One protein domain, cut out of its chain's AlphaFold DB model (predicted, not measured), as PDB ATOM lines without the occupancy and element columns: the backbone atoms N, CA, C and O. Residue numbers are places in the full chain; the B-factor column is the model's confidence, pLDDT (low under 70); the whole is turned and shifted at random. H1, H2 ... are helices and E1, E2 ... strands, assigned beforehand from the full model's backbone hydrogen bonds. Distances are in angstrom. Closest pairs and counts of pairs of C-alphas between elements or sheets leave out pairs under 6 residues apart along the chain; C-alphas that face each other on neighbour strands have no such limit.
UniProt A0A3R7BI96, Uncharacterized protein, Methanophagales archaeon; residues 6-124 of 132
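Overview. This is residues 6 to 124 of the 132 residues of an uncharacterized protein of Methanophagales archaeon (UniProt A0A3R7BI96). Little regular structure: a flat, loop-rich domain with H4 and H3 at one end, strands E1 and E2 with H2 at the other, and H1 near the middle. The 119 printed residues hold E1, H1, H2, E2, H3, H4 in that order, mixed, with 43 in named elements. It is loose, radius of gyration of the C-alphas 17.1 A, spanning 49 by 36 by 20 A.

Arrangement. Start at H4, residues 105 to 117; H3, residues 73 to 78, is close but not clearly touching, C-alphas Lys 76 and Ser 107 closest at 7.3 A. H1, residues 16 to 19, only just touches H3, with 3 pairs of C-alphas within 8 A, Gly 18 and Ile 73 closest at 6.2 A. E1, residues 6 to 11, and E2, residues 56 to 64, are near each other; each pairs with no named strand. In H3, H4 and H2, residues 45 to 49, every O i to N i+4 pair is within hydrogen-bond range; H1 is too short for one.

Along the chain. Find C-alpha 6 at (38.236, 27.324, -14.691), where E1 begins. E2 runs 22.8 A and bends by 60 degrees at residue 59. H4 runs 18.3 A to C-alpha 117 at (8.238, 12.257, -0.600).

Size, cuts and confidence. The printed part has no cut; links H1 to H2 and H3 to H4 are long. Residues 33 to 40 are under 70 in pLDDT.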
ATOM      1  N   ILE A   6      38.236  28.520 -15.539       92.81
ATOM      2  CA  ILE A   6      38.236  27.324 -14.691       92.81
ATOM      3  C   ILE A   6      36.962  26.528 -14.965       92.81
ATOM      4  O   ILE A   6      35.859  27.067 -14.936       92.81
ATOM      5  N   ILE A   7      37.104  25.220 -15.179       93.88
ATOM      6  CA  ILE A   7      35.974  24.294 -15.294       93.88
ATOM      7  C   ILE A   7      36.039  23.317 -14.126       93.88
ATOM      8  O   ILE A   7      37.051  22.648 -13.924       93.88
ATOM      9  N   ILE A   8      34.947  23.208 -13.374       92.38
ATOM     10  CA  ILE A   8      34.802  22.249 -12.277       92.38
ATOM     11  C   ILE A   8      33.653  21.310 -12.573       92.38
ATOM     12  O   ILE A   8      32.565  21.752 -12.910       92.38
ATOM     13  N   SER A   9      33.895  20.017 -12.380       92.94
ATOM     14  CA  SER A   9      32.937  18.934 -12.575       92.94
ATOM     15  C   SER A   9      32.900  18.100 -11.295       92.94
ATOM     16  O   SER A   9      33.901  17.472 -10.951       92.94
ATOM     17  N   VAL A  10      31.795  18.150 -10.546       91.38
ATOM     18  CA  VAL A  10      31.712  17.584  -9.187       91.38
ATOM     19  C   VAL A  10      30.357  16.940  -8.879       91.38
ATOM     20  O   VAL A  10      29.341  17.318  -9.474       91.38
ATOM     21  N   PRO A  11      30.300  16.015  -7.898       89.25
ATOM     22  CA  PRO A  11      29.039  15.490  -7.388       89.25
ATOM     23  C   PRO A  11      28.170  16.595  -6.778       89.25
ATOM     24  O   PRO A  11      28.640  17.438  -6.006       89.25
ATOM     25  N   PHE A  12      26.875  16.545  -7.081       89.12
ATOM     26  CA  PHE A  12      25.896  17.552  -6.681       89.12
ATOM     27  C   PHE A  12      24.840  16.969  -5.743       89.12
ATOM     28  O   PHE A  12      24.220  15.957  -6.062       89.12
ATOM     29  N   ASN A  13      24.640  17.609  -4.587       83.94
ATOM     30  CA  ASN A  13      23.648  17.252  -3.562       83.94
ATOM     31  C   ASN A  13      23.521  15.737  -3.279       83.94
ATOM     32  O   ASN A  13      22.431  15.219  -3.010       83.94
ATOM     33  N   GLN A  14      24.638  15.008  -3.323       77.06
ATOM     34  CA  GLN A  14      24.663  13.579  -3.059       77.06
ATOM     35  C   GLN A  14      24.348  13.290  -1.590       77.06
ATOM     36  O   GLN A  14      24.888  13.895  -0.662       77.06
ATOM     37  N   ASN A  15      23.484  12.301  -1.371       78.19
ATOM     38  CA  ASN A  15      23.146  11.832  -0.036       78.19
ATOM     39  C   ASN A  15      24.200  10.832   0.460       78.19
ATOM     40  O   ASN A  15      23.983   9.622   0.431       78.19
ATOM     41  N   ILE A  16      25.334  11.353   0.935       80.56
ATOM     42  CA  ILE A  16      26.473  10.555   1.428       80.56
ATOM     43  C   ILE A  16      26.042   9.598   2.548       80.56
ATOM     44  O   ILE A  16      26.489   8.455   2.610       80.56
ATOM     45  N   LYS A  17      25.097  10.019   3.400       84.00
ATOM     46  CA  LYS A  17      24.559   9.168   4.471       84.00
ATOM     47  C   LYS A  17      23.924   7.892   3.925       84.00
ATOM     48  O   LYS A  17      24.089   6.835   4.523       84.00
ATOM     49  N   GLY A  18      23.256   7.971   2.775       81.69
ATOM     50  CA  GLY A  18      22.664   6.818   2.095       81.69
ATOM     51  C   GLY A  18      23.665   5.722   1.747       81.69
ATOM     52  O   GLY A  18      23.298   4.551   1.698       81.69
ATOM     53  N   ALA A  19      24.928   6.092   1.547       82.88
ATOM     54  CA  ALA A  19      25.980   5.158   1.190       82.88
ATOM     55  C   ALA A  19      26.631   4.478   2.402       82.88
ATOM     56  O   ALA A  19      27.310   3.477   2.204       82.88
ATOM     57  N   LEU A  20      26.432   4.978   3.629       88.00
ATOM     58  CA  LEU A  20      27.160   4.499   4.806       88.00
ATOM     59  C   LEU A  20      26.838   3.038   5.142       88.00
ATOM     60  O   LEU A  20      25.676   2.623   5.201       88.00
ATOM     61  N   CYS A  21      27.897   2.297   5.441       89.19
ATOM     62  CA  CYS A  21      27.867   0.953   5.993       89.19
ATOM     63  C   CYS A  21      28.220   1.007   7.481       89.19
ATOM     64  O   CYS A  21      28.869   1.947   7.945       89.19
ATOM     65  N   LYS A  22      27.823  -0.025   8.225       92.38
ATOM     66  CA  LYS A  22      28.212  -0.202   9.623       92.38
ATOM     67  C   LYS A  22      28.915  -1.542   9.791       92.38
ATOM     68  O   LYS A  22      28.415  -2.561   9.325       92.38
ATOM     69  N   CYS A  23      30.084  -1.543  10.420       92.31
ATOM     70  CA  CYS A  23      30.826  -2.765  10.707       92.31
ATOM     71  C   CYS A  23      30.106  -3.572  11.791       92.31
ATOM     72  O   CYS A  23      29.855  -3.052  12.878       92.31
ATOM     73  N   ARG A  24      29.844  -4.858  11.536       92.19
ATOM     74  CA  ARG A  24      29.238  -5.756  12.529       92.19
ATOM     75  C   ARG A  24      30.160  -6.015  13.721       92.19
ATOM     76  O   ARG A  24      29.679  -6.158  14.838       92.19
ATOM     77  N   ASN A  25      31.470  -6.066  13.480       93.62
ATOM     78  CA  ASN A  25      32.458  -6.426  14.495       93.62
ATOM     79  C   ASN A  25      32.751  -5.280  15.481       93.62
ATOM     80  O   ASN A  25      32.684  -5.467  16.689       93.62
ATOM     81  N   CYS A  26      33.072  -4.081  14.980       93.81
ATOM     82  CA  CYS A  26      33.487  -2.954  15.833       93.81
ATOM     83  C   CYS A  26      32.489  -1.787  15.885       93.81
ATOM     84  O   CYS A  26      32.748  -0.794  16.564       93.81
ATOM     85  N   GLY A  27      31.373  -1.872  15.152       92.50
ATOM     86  CA  GLY A  27      30.330  -0.843  15.123       92.50
ATOM     87  C   GLY A  27      30.678   0.426  14.340       92.50
ATOM     88  O   GLY A  27      29.839   1.323  14.272       92.50
ATOM     89  N   GLU A  28      31.876   0.514  13.753       93.75
ATOM     90  CA  GLU A  28      32.322   1.681  12.985       93.75
ATOM     91  C   GLU A  28      31.384   1.954  11.805       93.75
ATOM     92  O   GLU A  28      31.052   1.034  11.053       93.75
ATOM     93  N   ILE A  29      30.979   3.214  11.634       91.38
ATOM     94  CA  ILE A  29      30.156   3.656  10.507       91.38
ATOM     95  C   ILE A  29      31.067   4.373   9.525       91.38
ATOM     96  O   ILE A  29      31.706   5.360   9.871       91.38
ATOM     97  N   TYR A  30      31.112   3.892   8.293       87.50
ATOM     98  CA  TYR A  30      32.034   4.409   7.294       87.50
ATOM     99  C   TYR A  30      31.448   4.288   5.894       87.50
ATOM    100  O   TYR A  30      30.470   3.576   5.648       87.50
ATOM    101  N   MET A  31      32.038   5.030   4.965       84.06
ATOM    102  CA  MET A  31      31.633   5.004   3.571       84.06
ATOM    103  C   MET A  31      32.365   3.863   2.845       84.06
ATOM    104  O   MET A  31      33.592   3.810   2.905       84.06
ATOM    105  N   PRO A  32      31.650   2.945   2.174       76.81
ATOM    106  CA  PRO A  32      32.267   1.940   1.323       76.81
ATOM    107  C   PRO A  32      32.866   2.605   0.078       76.81
ATOM    108  O   PRO A  32      32.183   3.370  -0.611       76.81
ATOM    109  N   ASP A  33      34.125   2.291  -0.211       64.00
ATOM    110  CA  ASP A  33      34.915   2.917  -1.279       64.00
ATOM    111  C   ASP A  33      34.290   2.694  -2.677       64.00
ATOM    112  O   ASP A  33      34.154   3.615  -3.479       64.00
ATOM    113  N   GLU A  34      33.754   1.494  -2.929       55.53
ATOM    114  CA  GLU A  34      33.316   1.077  -4.270       55.53
ATOM    115  C   GLU A  34      31.979   1.668  -4.748       55.53
ATOM    116  O   GLU A  34      31.829   1.991  -5.924       55.53
ATOM    117  N   LYS A  35      30.975   1.810  -3.869       50.72
ATOM    118  CA  LYS A  35      29.619   2.251  -4.279       50.72
ATOM    119  C   LYS A  35      29.416   3.765  -4.228       50.72
ATOM    120  O   LYS A  35      28.434   4.262  -4.774       50.72
ATOM    121  N   SER A  36      30.305   4.487  -3.554       50.31
ATOM    122  CA  SER A  36      30.216   5.941  -3.381       50.31
ATOM    123  C   SER A  36      31.127   6.725  -4.329       50.31
ATOM    124  O   SER A  36      31.110   7.953  -4.291       50.31
ATOM    125  N   GLY A  37      31.929   6.042  -5.158       53.94
ATOM    126  CA  GLY A  37      32.933   6.691  -6.006       53.94
ATOM    127  C   GLY A  37      33.985   7.462  -5.200       53.94
ATOM    128  O   GLY A  37      34.495   8.471  -5.681       53.94
ATOM    129  N   ALA A  38      34.245   7.046  -3.953       56.12
ATOM    130  CA  ALA A  38      35.089   7.751  -2.986       56.12
ATOM    131  C   ALA A  38      34.703   9.229  -2.738       56.12
ATOM    132  O   ALA A  38      35.516  10.022  -2.250       56.12
ATOM    133  N   HIS A  39      33.467   9.643  -3.048       65.88
ATOM    134  CA  HIS A  39      33.050  11.035  -2.885       65.88
ATOM    135  C   HIS A  39      32.829  11.375  -1.409       65.88
ATOM    136  O   HIS A  39      31.732  11.277  -0.866       65.88
ATOM    137  N   ILE A  40      33.891  11.836  -0.749       66.94
ATOM    138  CA  ILE A  40      33.853  12.300   0.646       66.94
ATOM    139  C   ILE A  40      33.067  13.606   0.829       66.94
ATOM    140  O   ILE A  40      32.818  14.033   1.956       66.94
ATOM    141  N   ARG A  41      32.691  14.274  -0.269       71.62
ATOM    142  CA  ARG A  41      32.068  15.596  -0.248       71.62
ATOM    143  C   ARG A  41      30.992  15.708  -1.318       71.62
ATOM    144  O   ARG A  41      31.140  15.191  -2.420       71.62
ATOM    145  N   SER A  42      29.935  16.434  -0.983       77.19
ATOM    146  CA  SER A  42      28.894  16.850  -1.916       77.19
ATOM    147  C   SER A  42      28.933  18.365  -2.051       77.19
ATOM    148  O   SER A  42      29.101  19.067  -1.052       77.19
ATOM    149  N   PHE A  43      28.723  18.860  -3.266       88.88
ATOM    150  CA  PHE A  43      28.616  20.285  -3.548       88.88
ATOM    151  C   PHE A  43      27.155  20.685  -3.763       88.88
ATOM    152  O   PHE A  43      26.312  19.867  -4.125       88.88
ATOM    153  N   SER A  44      26.869  21.952  -3.499       89.50
ATOM    154  CA  SER A  44      25.594  22.629  -3.735       89.50
ATOM    155  C   SER A  44      25.842  23.916  -4.517       89.50
ATOM    156  O   SER A  44      26.973  24.414  -4.542       89.50
ATOM    157  N   ASP A  45      24.786  24.509  -5.070       89.69
ATOM    158  CA  ASP A  45      24.891  25.791  -5.778       89.69
ATOM    159  C   ASP A  45      25.506  26.862  -4.888       89.69
ATOM    160  O   ASP A  45      26.403  27.577  -5.312       89.69
ATOM    161  N   LYS A  46      25.116  26.892  -3.609       89.75
ATOM    162  CA  LYS A  46      25.669  27.825  -2.623       89.75
ATOM    163  C   LYS A  46      27.173  27.642  -2.424       89.75
ATOM    164  O   LYS A  46      27.887  28.620  -2.229       89.75
ATOM    165  N   THR A  47      27.666  26.405  -2.399       91.00
ATOM    166  CA  THR A  47      29.110  26.176  -2.243       91.00
ATOM    167  C   THR A  47      29.878  26.486  -3.520       91.00
ATOM    168  O   THR A  47      31.004  26.953  -3.433       91.00
ATOM    169  N   LEU A  48      29.281  26.249  -4.692       92.06
ATOM    170  CA  LEU A  48      29.941  26.453  -5.983       92.06
ATOM    171  C   LEU A  48      29.925  27.919  -6.411       92.06
ATOM    172  O   LEU A  48      30.929  28.415  -6.911       92.06
ATOM    173  N   SER A  49      28.844  28.650  -6.140       87.88
ATOM    174  CA  SER A  49      28.758  30.083  -6.430       87.88
ATOM    175  C   SER A  49      29.797  30.905  -5.666       87.88
ATOM    176  O   SER A  49      30.182  31.972  -6.123       87.88
ATOM    177  N   ASN A  50      30.249  30.406  -4.512       87.62
ATOM    178  CA  ASN A  50      31.176  31.102  -3.620       87.62
ATOM    179  C   ASN A  50      32.591  30.504  -3.626       87.62
ATOM    180  O   ASN A  50      33.399  30.887  -2.792       87.62
ATOM    181  N   LEU A  51      32.890  29.537  -4.501       89.25
ATOM    182  CA  LEU A  51      34.145  28.782  -4.415       89.25
ATOM    183  C   LEU A  51      35.386  29.614  -4.788       89.25
ATOM    184  O   LEU A  51      36.452  29.374  -4.229       89.25
ATOM    185  N   PHE A  52      35.239  30.568  -5.712       87.69
ATOM    186  CA  PHE A  52      36.327  31.392  -6.264       87.69
ATOM    187  C   PHE A  52      35.968  32.878  -6.371       87.69
ATOM    188  O   PHE A  52      36.498  33.590  -7.215       87.69
ATOM    189  N   ASN A  53      35.030  33.328  -5.542       77.81
ATOM    190  CA  ASN A  53      34.384  34.641  -5.595       77.81
ATOM    191  C   ASN A  53      35.325  35.866  -5.597       77.81
ATOM    192  O   ASN A  53      34.857  36.953  -5.926       77.81
ATOM    193  N   GLU A  54      36.604  35.712  -5.256       82.69
ATOM    194  CA  GLU A  54      37.598  36.796  -5.274       82.69
ATOM    195  C   GLU A  54      38.249  37.007  -6.653       82.69
ATOM    196  O   GLU A  54      38.448  38.148  -7.053       82.69
ATOM    197  N   ASP A  55      38.508  35.936  -7.410       90.25
ATOM    198  CA  ASP A  55      39.293  35.995  -8.657       90.25
ATOM    199  C   ASP A  55      38.493  35.591  -9.904       90.25
ATOM    200  O   ASP A  55      38.855  35.938 -11.031       90.25
ATOM    201  N   PHE A  56      37.410  34.829  -9.723       92.44
ATOM    202  CA  PHE A  56      36.644  34.248 -10.817       92.44
ATOM    203  C   PHE A  56      35.136  34.366 -10.589       92.44
ATOM    204  O   PHE A  56      34.626  34.200  -9.479       92.44
ATOM    205  N   THR A  57      34.391  34.583 -11.672       91.94
ATOM    206  CA  THR A  57      32.925  34.640 -11.653       91.94
ATOM    207  C   THR A  57      32.321  33.443 -12.386       91.94
ATOM    208  O   THR A  57      32.798  33.068 -13.457       91.94
ATOM    209  N   PRO A  58      31.285  32.789 -11.830       91.88
ATOM    210  CA  PRO A  58      30.615  31.688 -12.512       91.88
ATOM    211  C   PRO A  58      29.764  32.224 -13.671       91.88
ATOM    212  O   PRO A  58      28.775  32.918 -13.445       91.88
ATOM    213  N   ILE A  59      30.105  31.853 -14.905       93.56
ATOM    214  CA  ILE A  59      29.394  32.302 -16.115       93.56
ATOM    215  C   ILE A  59      28.349  31.293 -16.599       93.56
ATOM    216  O   ILE A  59      27.373  31.658 -17.256       93.56
ATOM    217  N   LYS A  60      28.530  30.002 -16.290       93.44
ATOM    218  CA  LYS A  60      27.621  28.940 -16.739       93.44
ATOM    219  C   LYS A  60      27.688  27.720 -15.834       93.44
ATOM    220  O   LYS A  60      28.744  27.394 -15.297       93.44
ATOM    221  N   HIS A  61      26.573  27.003 -15.729       93.88
ATOM    222  CA  HIS A  61      26.544  25.671 -15.141       93.88
ATOM    223  C   HIS A  61      25.556  24.752 -15.862       93.88
ATOM    224  O   HIS A  61      24.639  25.212 -16.547       93.88
ATOM    225  N   PHE A  62      25.759  23.444 -15.729       94.75
ATOM    226  CA  PHE A  62      24.847  22.423 -16.238       94.75
ATOM    227  C   PHE A  62      24.818  21.203 -15.326       94.75
ATOM    228  O   PHE A  62      25.833  20.789 -14.765       94.75
ATOM    229  N   TYR A  63      23.629  20.625 -15.198       95.38
ATOM    230  CA  TYR A  63      23.367  19.464 -14.361       95.38
ATOM    231  C   TYR A  63      23.377  18.181 -15.184       95.38
ATOM    232  O   TYR A  63      22.872  18.153 -16.307       95.38
ATOM    233  N   ILE A  64      23.922  17.111 -14.609       93.06
ATOM    234  CA  ILE A  64      24.047  15.811 -15.267       93.06
ATOM    235  C   ILE A  64      23.447  14.723 -14.375       93.06
ATOM    236  O   ILE A  64      23.677  14.673 -13.163       93.06
ATOM    237  N   GLY A  65      22.689  13.830 -15.017       89.94
ATOM    238  CA  GLY A  65      22.041  12.680 -14.393       89.94
ATOM    239  C   GLY A  65      20.923  13.060 -13.420       89.94
ATOM    240  O   GLY A  65      20.703  14.227 -13.108       89.94
ATOM    241  N   LEU A  66      20.193  12.053 -12.947       89.12
ATOM    242  CA  LEU A  66      19.127  12.218 -11.963       89.12
ATOM    243  C   LEU A  66      19.191  11.082 -10.947       89.12
ATOM    244  O   LEU A  66      19.336   9.918 -11.312       89.12
ATOM    245  N   THR A  67      19.022  11.425  -9.676       86.25
ATOM    246  CA  THR A  67      18.784  10.475  -8.589       86.25
ATOM    247  C   THR A  67      17.553  10.882  -7.799       86.25
ATOM    248  O   THR A  67      17.086  12.018  -7.883       86.25
ATOM    249  N   HIS A  68      17.027   9.946  -7.022       86.44
ATOM    250  CA  HIS A  68      15.940  10.197  -6.096       86.44
ATOM    251  C   HIS A  68      16.505  10.474  -4.706       86.44
ATOM    252  O   HIS A  68      17.277   9.675  -4.175       86.44
ATOM    253  N   SER A  69      16.121  11.593  -4.096       86.44
ATOM    254  CA  SER A  69      16.470  11.836  -2.700       86.44
ATOM    255  C   SER A  69      15.670  10.915  -1.774       86.44
ATOM    256  O   SER A  69      14.546  10.520  -2.074       86.44
ATOM    257  N   ASP A  70      16.259  10.558  -0.636       88.69
ATOM    258  CA  ASP A  70      15.577   9.801   0.414       88.69
ATOM    259  C   ASP A  70      15.505  10.661   1.684       88.69
ATOM    260  O   ASP A  70      16.494  10.742   2.426       88.69
ATOM    261  N   PRO A  71      14.363  11.324   1.949       90.38
ATOM    262  CA  PRO A  71      14.221  12.209   3.103       90.38
ATOM    263  C   PRO A  71      14.264  11.454   4.439       90.38
ATOM    264  O   PRO A  71      14.510  12.061   5.482       90.38
ATOM    265  N   PHE A  72      14.078  10.130   4.434       92.62
ATOM    266  CA  PHE A  72      14.031   9.322   5.651       92.62
ATOM    267  C   PHE A  72      15.347   8.611   5.956       92.62
ATOM    268  O   PHE A  72      15.381   7.774   6.860       92.62
ATOM    269  N   ILE A  73      16.446   8.947   5.274       89.62
ATOM    270  CA  ILE A  73      17.721   8.250   5.481       89.62
ATOM    271  C   ILE A  73      18.193   8.287   6.943       89.62
ATOM    272  O   ILE A  73      18.627   7.274   7.487       89.62
ATOM    273  N   ASN A  74      18.025   9.427   7.623       91.06
ATOM    274  CA  ASN A  74      18.404   9.566   9.030       91.06
ATOM    275  C   ASN A  74      17.559   8.649   9.929       91.06
ATOM    276  O   ASN A  74      18.067   8.088  10.896       91.06
ATOM    277  N   LEU A  75      16.268   8.492   9.617       91.88
ATOM    278  CA  LEU A  75      15.380   7.593  10.352       91.88
ATOM    279  C   LEU A  75      15.774   6.132  10.114       91.88
ATOM    280  O   LEU A  75      15.865   5.363  11.065       91.88
ATOM    281  N   LYS A  76      16.072   5.764   8.863       91.06
ATOM    282  CA  LYS A  76      16.549   4.422   8.504       91.06
ATOM    283  C   LYS A  76      17.808   4.046   9.292       91.06
ATOM    284  O   LYS A  76      17.817   3.000   9.938       91.06
ATOM    285  N   GLN A  77      18.805   4.928   9.343       90.50
ATOM    286  CA  GLN A  77      20.041   4.696  10.101       90.50
ATOM    287  C   GLN A  77      19.808   4.576  11.612       90.50
ATOM    288  O   GLN A  77      20.369   3.683  12.248       90.50
ATOM    289  N   LYS A  78      18.927   5.410  12.188       90.94
ATOM    290  CA  LYS A  78      18.513   5.286  13.601       90.94
ATOM    291  C   LYS A  78      17.859   3.936  13.905       90.94
ATOM    292  O   LYS A  78      18.014   3.420  15.004       90.94
ATOM    293  N   LEU A  79      17.156   3.355  12.934       90.56
ATOM    294  CA  LEU A  79      16.523   2.038  13.042       90.56
ATOM    295  C   LEU A  79      17.466   0.870  12.695       90.56
ATOM    296  O   LEU A  79      17.020  -0.282  12.666       90.56
ATOM    297  N   GLY A  80      18.748   1.142  12.436       90.25
ATOM    298  CA  GLY A  80      19.757   0.129  12.120       90.25
ATOM    299  C   GLY A  80      19.815  -0.283  10.646       90.25
ATOM    300  O   GLY A  80      20.443  -1.285  10.322       90.25
ATOM    301  N   TYR A  81      19.157   0.449   9.745       90.31
ATOM    302  CA  TYR A  81      19.241   0.193   8.307       90.31
ATOM    303  C   TYR A  81      20.420   0.957   7.705       90.31
ATOM    304  O   TYR A  81      20.352   2.173   7.519       90.31
ATOM    305  N   TYR A  82      21.482   0.217   7.395       90.25
ATOM    306  CA  TYR A  82      22.686   0.693   6.715       90.25
ATOM    307  C   TYR A  82      22.831   0.014   5.353       90.25
ATOM    308  O   TYR A  82      22.187  -1.002   5.079       90.25
ATOM    309  N   ASN A  83      23.659   0.592   4.486       85.31
ATOM    310  CA  ASN A  83      23.941   0.006   3.184       85.31
ATOM    311  C   ASN A  83      24.807  -1.260   3.326       85.31
ATOM    312  O   ASN A  83      25.538  -1.417   4.306       85.31
ATOM    313  N   HIS A  84      24.756  -2.139   2.324       81.06
ATOM    314  CA  HIS A  84      25.563  -3.358   2.250       81.06
ATOM    315  C   HIS A  84      26.433  -3.354   0.986       81.06
ATOM    316  O   HIS A  84      25.963  -3.027  -0.115       81.06
ATOM    317  N   SER A  85      27.702  -3.733   1.135       76.88
ATOM    318  CA  SER A  85      28.642  -3.924   0.030       76.88
ATOM    319  C   SER A  85      29.467  -5.178   0.277       76.88
ATOM    320  O   SER A  85      30.112  -5.285   1.316       76.88
ATOM    321  N   ASP A  86      29.459  -6.107  -0.675       71.12
ATOM    322  CA  ASP A  86      30.017  -7.451  -0.473       71.12
ATOM    323  C   ASP A  86      31.561  -7.477  -0.468       71.12
ATOM    324  O   ASP A  86      32.164  -8.456  -0.040       71.12
ATOM    325  N   PHE A  87      32.210  -6.388  -0.894       73.06
ATOM    326  CA  PHE A  87      33.654  -6.332  -1.159       73.06
ATOM    327  C   PHE A  87      34.414  -5.303  -0.305       73.06
ATOM    328  O   PHE A  87      35.515  -4.884  -0.649       73.06
ATOM    329  N   VAL A  88      33.857  -4.879   0.835       80.00
ATOM    330  CA  VAL A  88      34.419  -3.766   1.621       80.00
ATOM    331  C   VAL A  88      34.906  -4.226   2.992       80.00
ATOM    332  O   VAL A  88      34.175  -4.867   3.743       80.00
ATOM    333  N   LYS A  89      36.133  -3.832   3.356       87.19
ATOM    334  CA  LYS A  89      36.705  -4.054   4.693       87.19
ATOM    335  C   LYS A  89      36.513  -2.837   5.588       87.19
ATOM    336  O   LYS A  89      36.574  -1.697   5.133       87.19
ATOM    337  N   CYS A  90      36.303  -3.079   6.875       89.50
ATOM    338  CA  CYS A  90      36.234  -2.026   7.873       89.50
ATOM    339  C   CYS A  90      37.593  -1.318   7.996       89.50
ATOM    340  O   CYS A  90      38.587  -1.994   8.275       89.50
ATOM    341  N   PRO A  91      37.656   0.021   7.882       89.12
ATOM    342  CA  PRO A  91      38.913   0.761   7.988       89.12
ATOM    343  C   PRO A  91      39.516   0.714   9.400       89.12
ATOM    344  O   PRO A  91      40.702   0.969   9.569       89.12
ATOM    345  N   LYS A  92      38.712   0.380  10.417       92.62
ATOM    346  CA  LYS A  92      39.144   0.318  11.816       92.62
ATOM    347  C   LYS A  92      39.658  -1.055  12.237       92.62
ATOM    348  O   LYS A  92      40.674  -1.133  12.913       92.62
ATOM    349  N   CYS A  93      38.949  -2.130  11.886       93.69
ATOM    350  CA  CYS A  93      39.279  -3.484  12.357       93.69
ATOM    351  C   CYS A  93      39.561  -4.501  11.241       93.69
ATOM    352  O   CYS A  93      39.782  -5.671  11.535       93.69
ATOM    353  N   GLY A  94      39.505  -4.100   9.968       89.94
ATOM    354  CA  GLY A  94      39.797  -4.962   8.817       89.94
ATOM    355  C   GLY A  94      38.745  -6.033   8.499       89.94
ATOM    356  O   GLY A  94      38.871  -6.710   7.480       89.94
ATOM    357  N   SER A  95      37.703  -6.183   9.324       90.69
ATOM    358  CA  SER A  95      36.622  -7.151   9.104       90.69
ATOM    359  C   SER A  95      35.831  -6.836   7.831       90.69
ATOM    360  O   SER A  95      35.522  -5.676   7.566       90.69
ATOM    361  N   SER A  96      35.468  -7.870   7.074       88.06
ATOM    362  CA  SER A  96      34.523  -7.797   5.952       88.06
ATOM    363  C   SER A  96      33.065  -8.004   6.383       88.06
ATOM    364  O   SER A  96      32.172  -8.052   5.543       88.06
ATOM    365  N   GLU A  97      32.801  -8.158   7.685       88.06
ATOM    366  CA  GLU A  97      31.444  -8.343   8.191       88.06
ATOM    367  C   GLU A  97      30.739  -6.999   8.374       88.06
ATOM    368  O   GLU A  97      31.062  -6.198   9.263       88.06
ATOM    369  N   LEU A  98      29.722  -6.774   7.549       86.81
ATOM    370  CA  LEU A  98      28.831  -5.628   7.653       86.81
ATOM    371  C   LEU A  98      27.571  -5.982   8.444       86.81
ATOM    372  O   LEU A  98      27.055  -7.099   8.393       86.81
ATOM    373  N   GLU A  99      27.060  -5.008   9.190       86.88
ATOM    374  CA  GLU A  99      25.766  -5.116   9.844       86.88
ATOM    375  C   GLU A  99      24.670  -5.061   8.777       86.88
ATOM    376  O   GLU A  99      24.416  -4.023   8.167       86.88
ATOM    377  N   TYR A 100      24.020  -6.201   8.548       84.62
ATOM    378  CA  TYR A 100      22.892  -6.312   7.636       84.62
ATOM    379  C   TYR A 100      21.608  -6.593   8.409       84.62
ATOM    380  O   TYR A 100      21.416  -7.671   8.978       84.62
ATOM    381  N   LYS A 101      20.691  -5.626   8.386       85.88
ATOM    382  CA  LYS A 101      19.335  -5.801   8.901       85.88
ATOM    383  C   LYS A 101      18.402  -6.150   7.746       85.88
ATOM    384  O   LYS A 101      18.157  -5.320   6.871       85.88
ATOM    385  N   LYS A 102      17.863  -7.378   7.752       85.38
ATOM    386  CA  LYS A 102      16.866  -7.813   6.758       85.38
ATOM    387  C   LYS A 102      15.691  -6.816   6.725       85.38
ATOM    388  O   LYS A 102      15.207  -6.446   7.795       85.38
ATOM    389  N   PRO A 103      15.208  -6.399   5.539       85.69
ATOM    390  CA  PRO A 103      14.096  -5.460   5.441       85.69
ATOM    391  C   PRO A 103      12.812  -6.022   6.065       85.69
ATOM    392  O   PRO A 103      12.214  -6.963   5.535       85.69
ATOM    393  N   ASP A 104      12.367  -5.419   7.165       92.19
ATOM    394  CA  ASP A 104      11.077  -5.710   7.791       92.19
ATOM    395  C   ASP A 104       9.941  -4.855   7.189       92.19
ATOM    396  O   ASP A 104      10.126  -4.092   6.232       92.19
ATOM    397  N   PHE A 105       8.729  -5.006   7.729       92.88
ATOM    398  CA  PHE A 105       7.563  -4.235   7.291       92.88
ATOM    399  C   PHE A 105       7.773  -2.719   7.436       92.88
ATOM    400  O   PHE A 105       7.449  -1.962   6.518       92.88
ATOM    401  N   ILE A 106       8.373  -2.279   8.546       90.44
ATOM    402  CA  ILE A 106       8.641  -0.865   8.833       90.44
ATOM    403  C   ILE A 106       9.637  -0.306   7.810       90.44
ATOM    404  O   ILE A 106       9.407   0.749   7.226       90.44
ATOM    405  N   SER A 107      10.711  -1.042   7.525       89.06
ATOM    406  CA  SER A 107      11.726  -0.689   6.530       89.06
ATOM    407  C   SER A 107      11.129  -0.511   5.138       89.06
ATOM    408  O   SER A 107      11.412   0.471   4.444       89.06
ATOM    409  N   LYS A 108      10.248  -1.435   4.733       91.38
ATOM    410  CA  LYS A 108       9.540  -1.368   3.449       91.38
ATOM    411  C   LYS A 108       8.611  -0.159   3.387       91.38
ATOM    412  O   LYS A 108       8.601   0.536   2.371       91.38
ATOM    413  N   LEU A 109       7.879   0.123   4.465       93.94
ATOM    414  CA  LEU A 109       6.993   1.284   4.556       93.94
ATOM    415  C   LEU A 109       7.778   2.598   4.458       93.94
ATOM    416  O   LEU A 109       7.470   3.427   3.606       93.94
ATOM    417  N   ILE A 110       8.836   2.760   5.258       91.88
ATOM    418  CA  ILE A 110       9.698   3.952   5.233       91.88
ATOM    419  C   ILE A 110      10.353   4.118   3.861       91.88
ATOM    420  O   ILE A 110      10.452   5.231   3.355       91.88
ATOM    421  N   THR A 111      10.768   3.023   3.220       89.88
ATOM    422  CA  THR A 111      11.336   3.079   1.868       89.88
ATOM    423  C   THR A 111      10.311   3.549   0.843       89.88
ATOM    424  O   THR A 111      10.626   4.438   0.059       89.88
ATOM    425  N   ARG A 112       9.077   3.030   0.877       92.50
ATOM    426  CA  ARG A 112       7.993   3.508   0.003       92.50
ATOM    427  C   ARG A 112       7.674   4.980   0.236       92.50
ATOM    428  O   ARG A 112       7.561   5.725  -0.729       92.50
ATOM    429  N   MET A 113       7.590   5.415   1.491       92.88
ATOM    430  CA  MET A 113       7.414   6.835   1.806       92.88
ATOM    431  C   MET A 113       8.578   7.669   1.263       92.88
ATOM    432  O   MET A 113       8.348   8.725   0.686       92.88
ATOM    433  N   GLY A 114       9.818   7.185   1.369       90.94
ATOM    434  CA  GLY A 114      10.986   7.850   0.789       90.94
ATOM    435  C   GLY A 114      10.869   8.057  -0.718       90.94
ATOM    436  O   GLY A 114      11.211   9.128  -1.203       90.94
ATOM    437  N   TRP A 115      10.304   7.090  -1.442       88.56
ATOM    438  CA  TRP A 115       9.995   7.230  -2.867       88.56
ATOM    439  C   TRP A 115       8.873   8.234  -3.158       88.56
ATOM    440  O   TRP A 115       8.934   8.930  -4.161       88.56
ATOM    441  N   VAL A 116       7.857   8.333  -2.301       93.06
ATOM    442  CA  VAL A 116       6.734   9.269  -2.500       93.06
ATOM    443  C   VAL A 116       7.128  10.714  -2.179       93.06
ATOM    444  O   VAL A 116       6.742  11.633  -2.893       93.06
ATOM    445  N   PHE A 117       7.881  10.922  -1.098       92.56
ATOM    446  CA  PHE A 117       8.238  12.257  -0.600       92.56
ATOM    447  C   PHE A 117       9.597  12.754  -1.085       92.56
ATOM    448  O   PHE A 117       9.912  13.940  -0.953       92.56
ATOM    449  N   GLY A 118      10.434  11.858  -1.599       89.94
ATOM    450  CA  GLY A 118      11.697  12.242  -2.200       89.94
ATOM    451  C   GLY A 118      11.490  12.990  -3.511       89.94
ATOM    452  O   GLY A 118      10.434  12.956  -4.140       89.94
ATOM    453  N   LYS A 119      12.523  13.724  -3.902       90.12
ATOM    454  CA  LYS A 119      12.528  14.545  -5.108       90.12
ATOM    455  C   LYS A 119      13.615  14.040  -6.036       90.12
ATOM    456  O   LYS A 119      14.684  13.625  -5.583       90.12
ATOM    457  N   LYS A 120      13.358  14.114  -7.340       90.06
ATOM    458  CA  LYS A 120      14.427  13.960  -8.325       90.06
ATOM    459  C   LYS A 120      15.367  15.154  -8.208       90.06
ATOM    460  O   LYS A 120      14.913  16.294  -8.168       90.06
ATOM    461  N   GLN A 121      16.659  14.878  -8.151       89.62
ATOM    462  CA  GLN A 121      17.708  15.885  -8.104       89.62
ATOM    463  C   GLN A 121      18.882  15.439  -8.975       89.62
ATOM    464  O   GLN A 121      19.079  14.229  -9.148       89.62
ATOM    465  N   PRO A 122      19.658  16.376  -9.534       91.56
ATOM    466  CA  PRO A 122      20.829  16.002 -10.299       91.56
ATOM    467  C   PRO A 122      21.910  15.404  -9.404       91.56
ATOM    468  O   PRO A 122      21.982  15.713  -8.218       91.56
ATOM    469  N   ILE A 123      22.721  14.509  -9.971       89.31
ATOM    470  CA  ILE A 123      23.800  13.816  -9.243       89.31
ATOM    471  C   ILE A 123      25.152  14.490  -9.412       89.31
ATOM    472  O   ILE A 123      26.085  14.208  -8.658       89.31
ATOM    473  N   TRP A 124      25.260  15.340 -10.424       91.50
ATOM    474  CA  TRP A 124      26.506  15.925 -10.860       91.50
ATOM    475  C   TRP A 124      26.248  17.299 -11.459       91.50
ATOM    476  O   TRP A 124      25.191  17.547 -12.048       91.50
TER     477      TRP A 124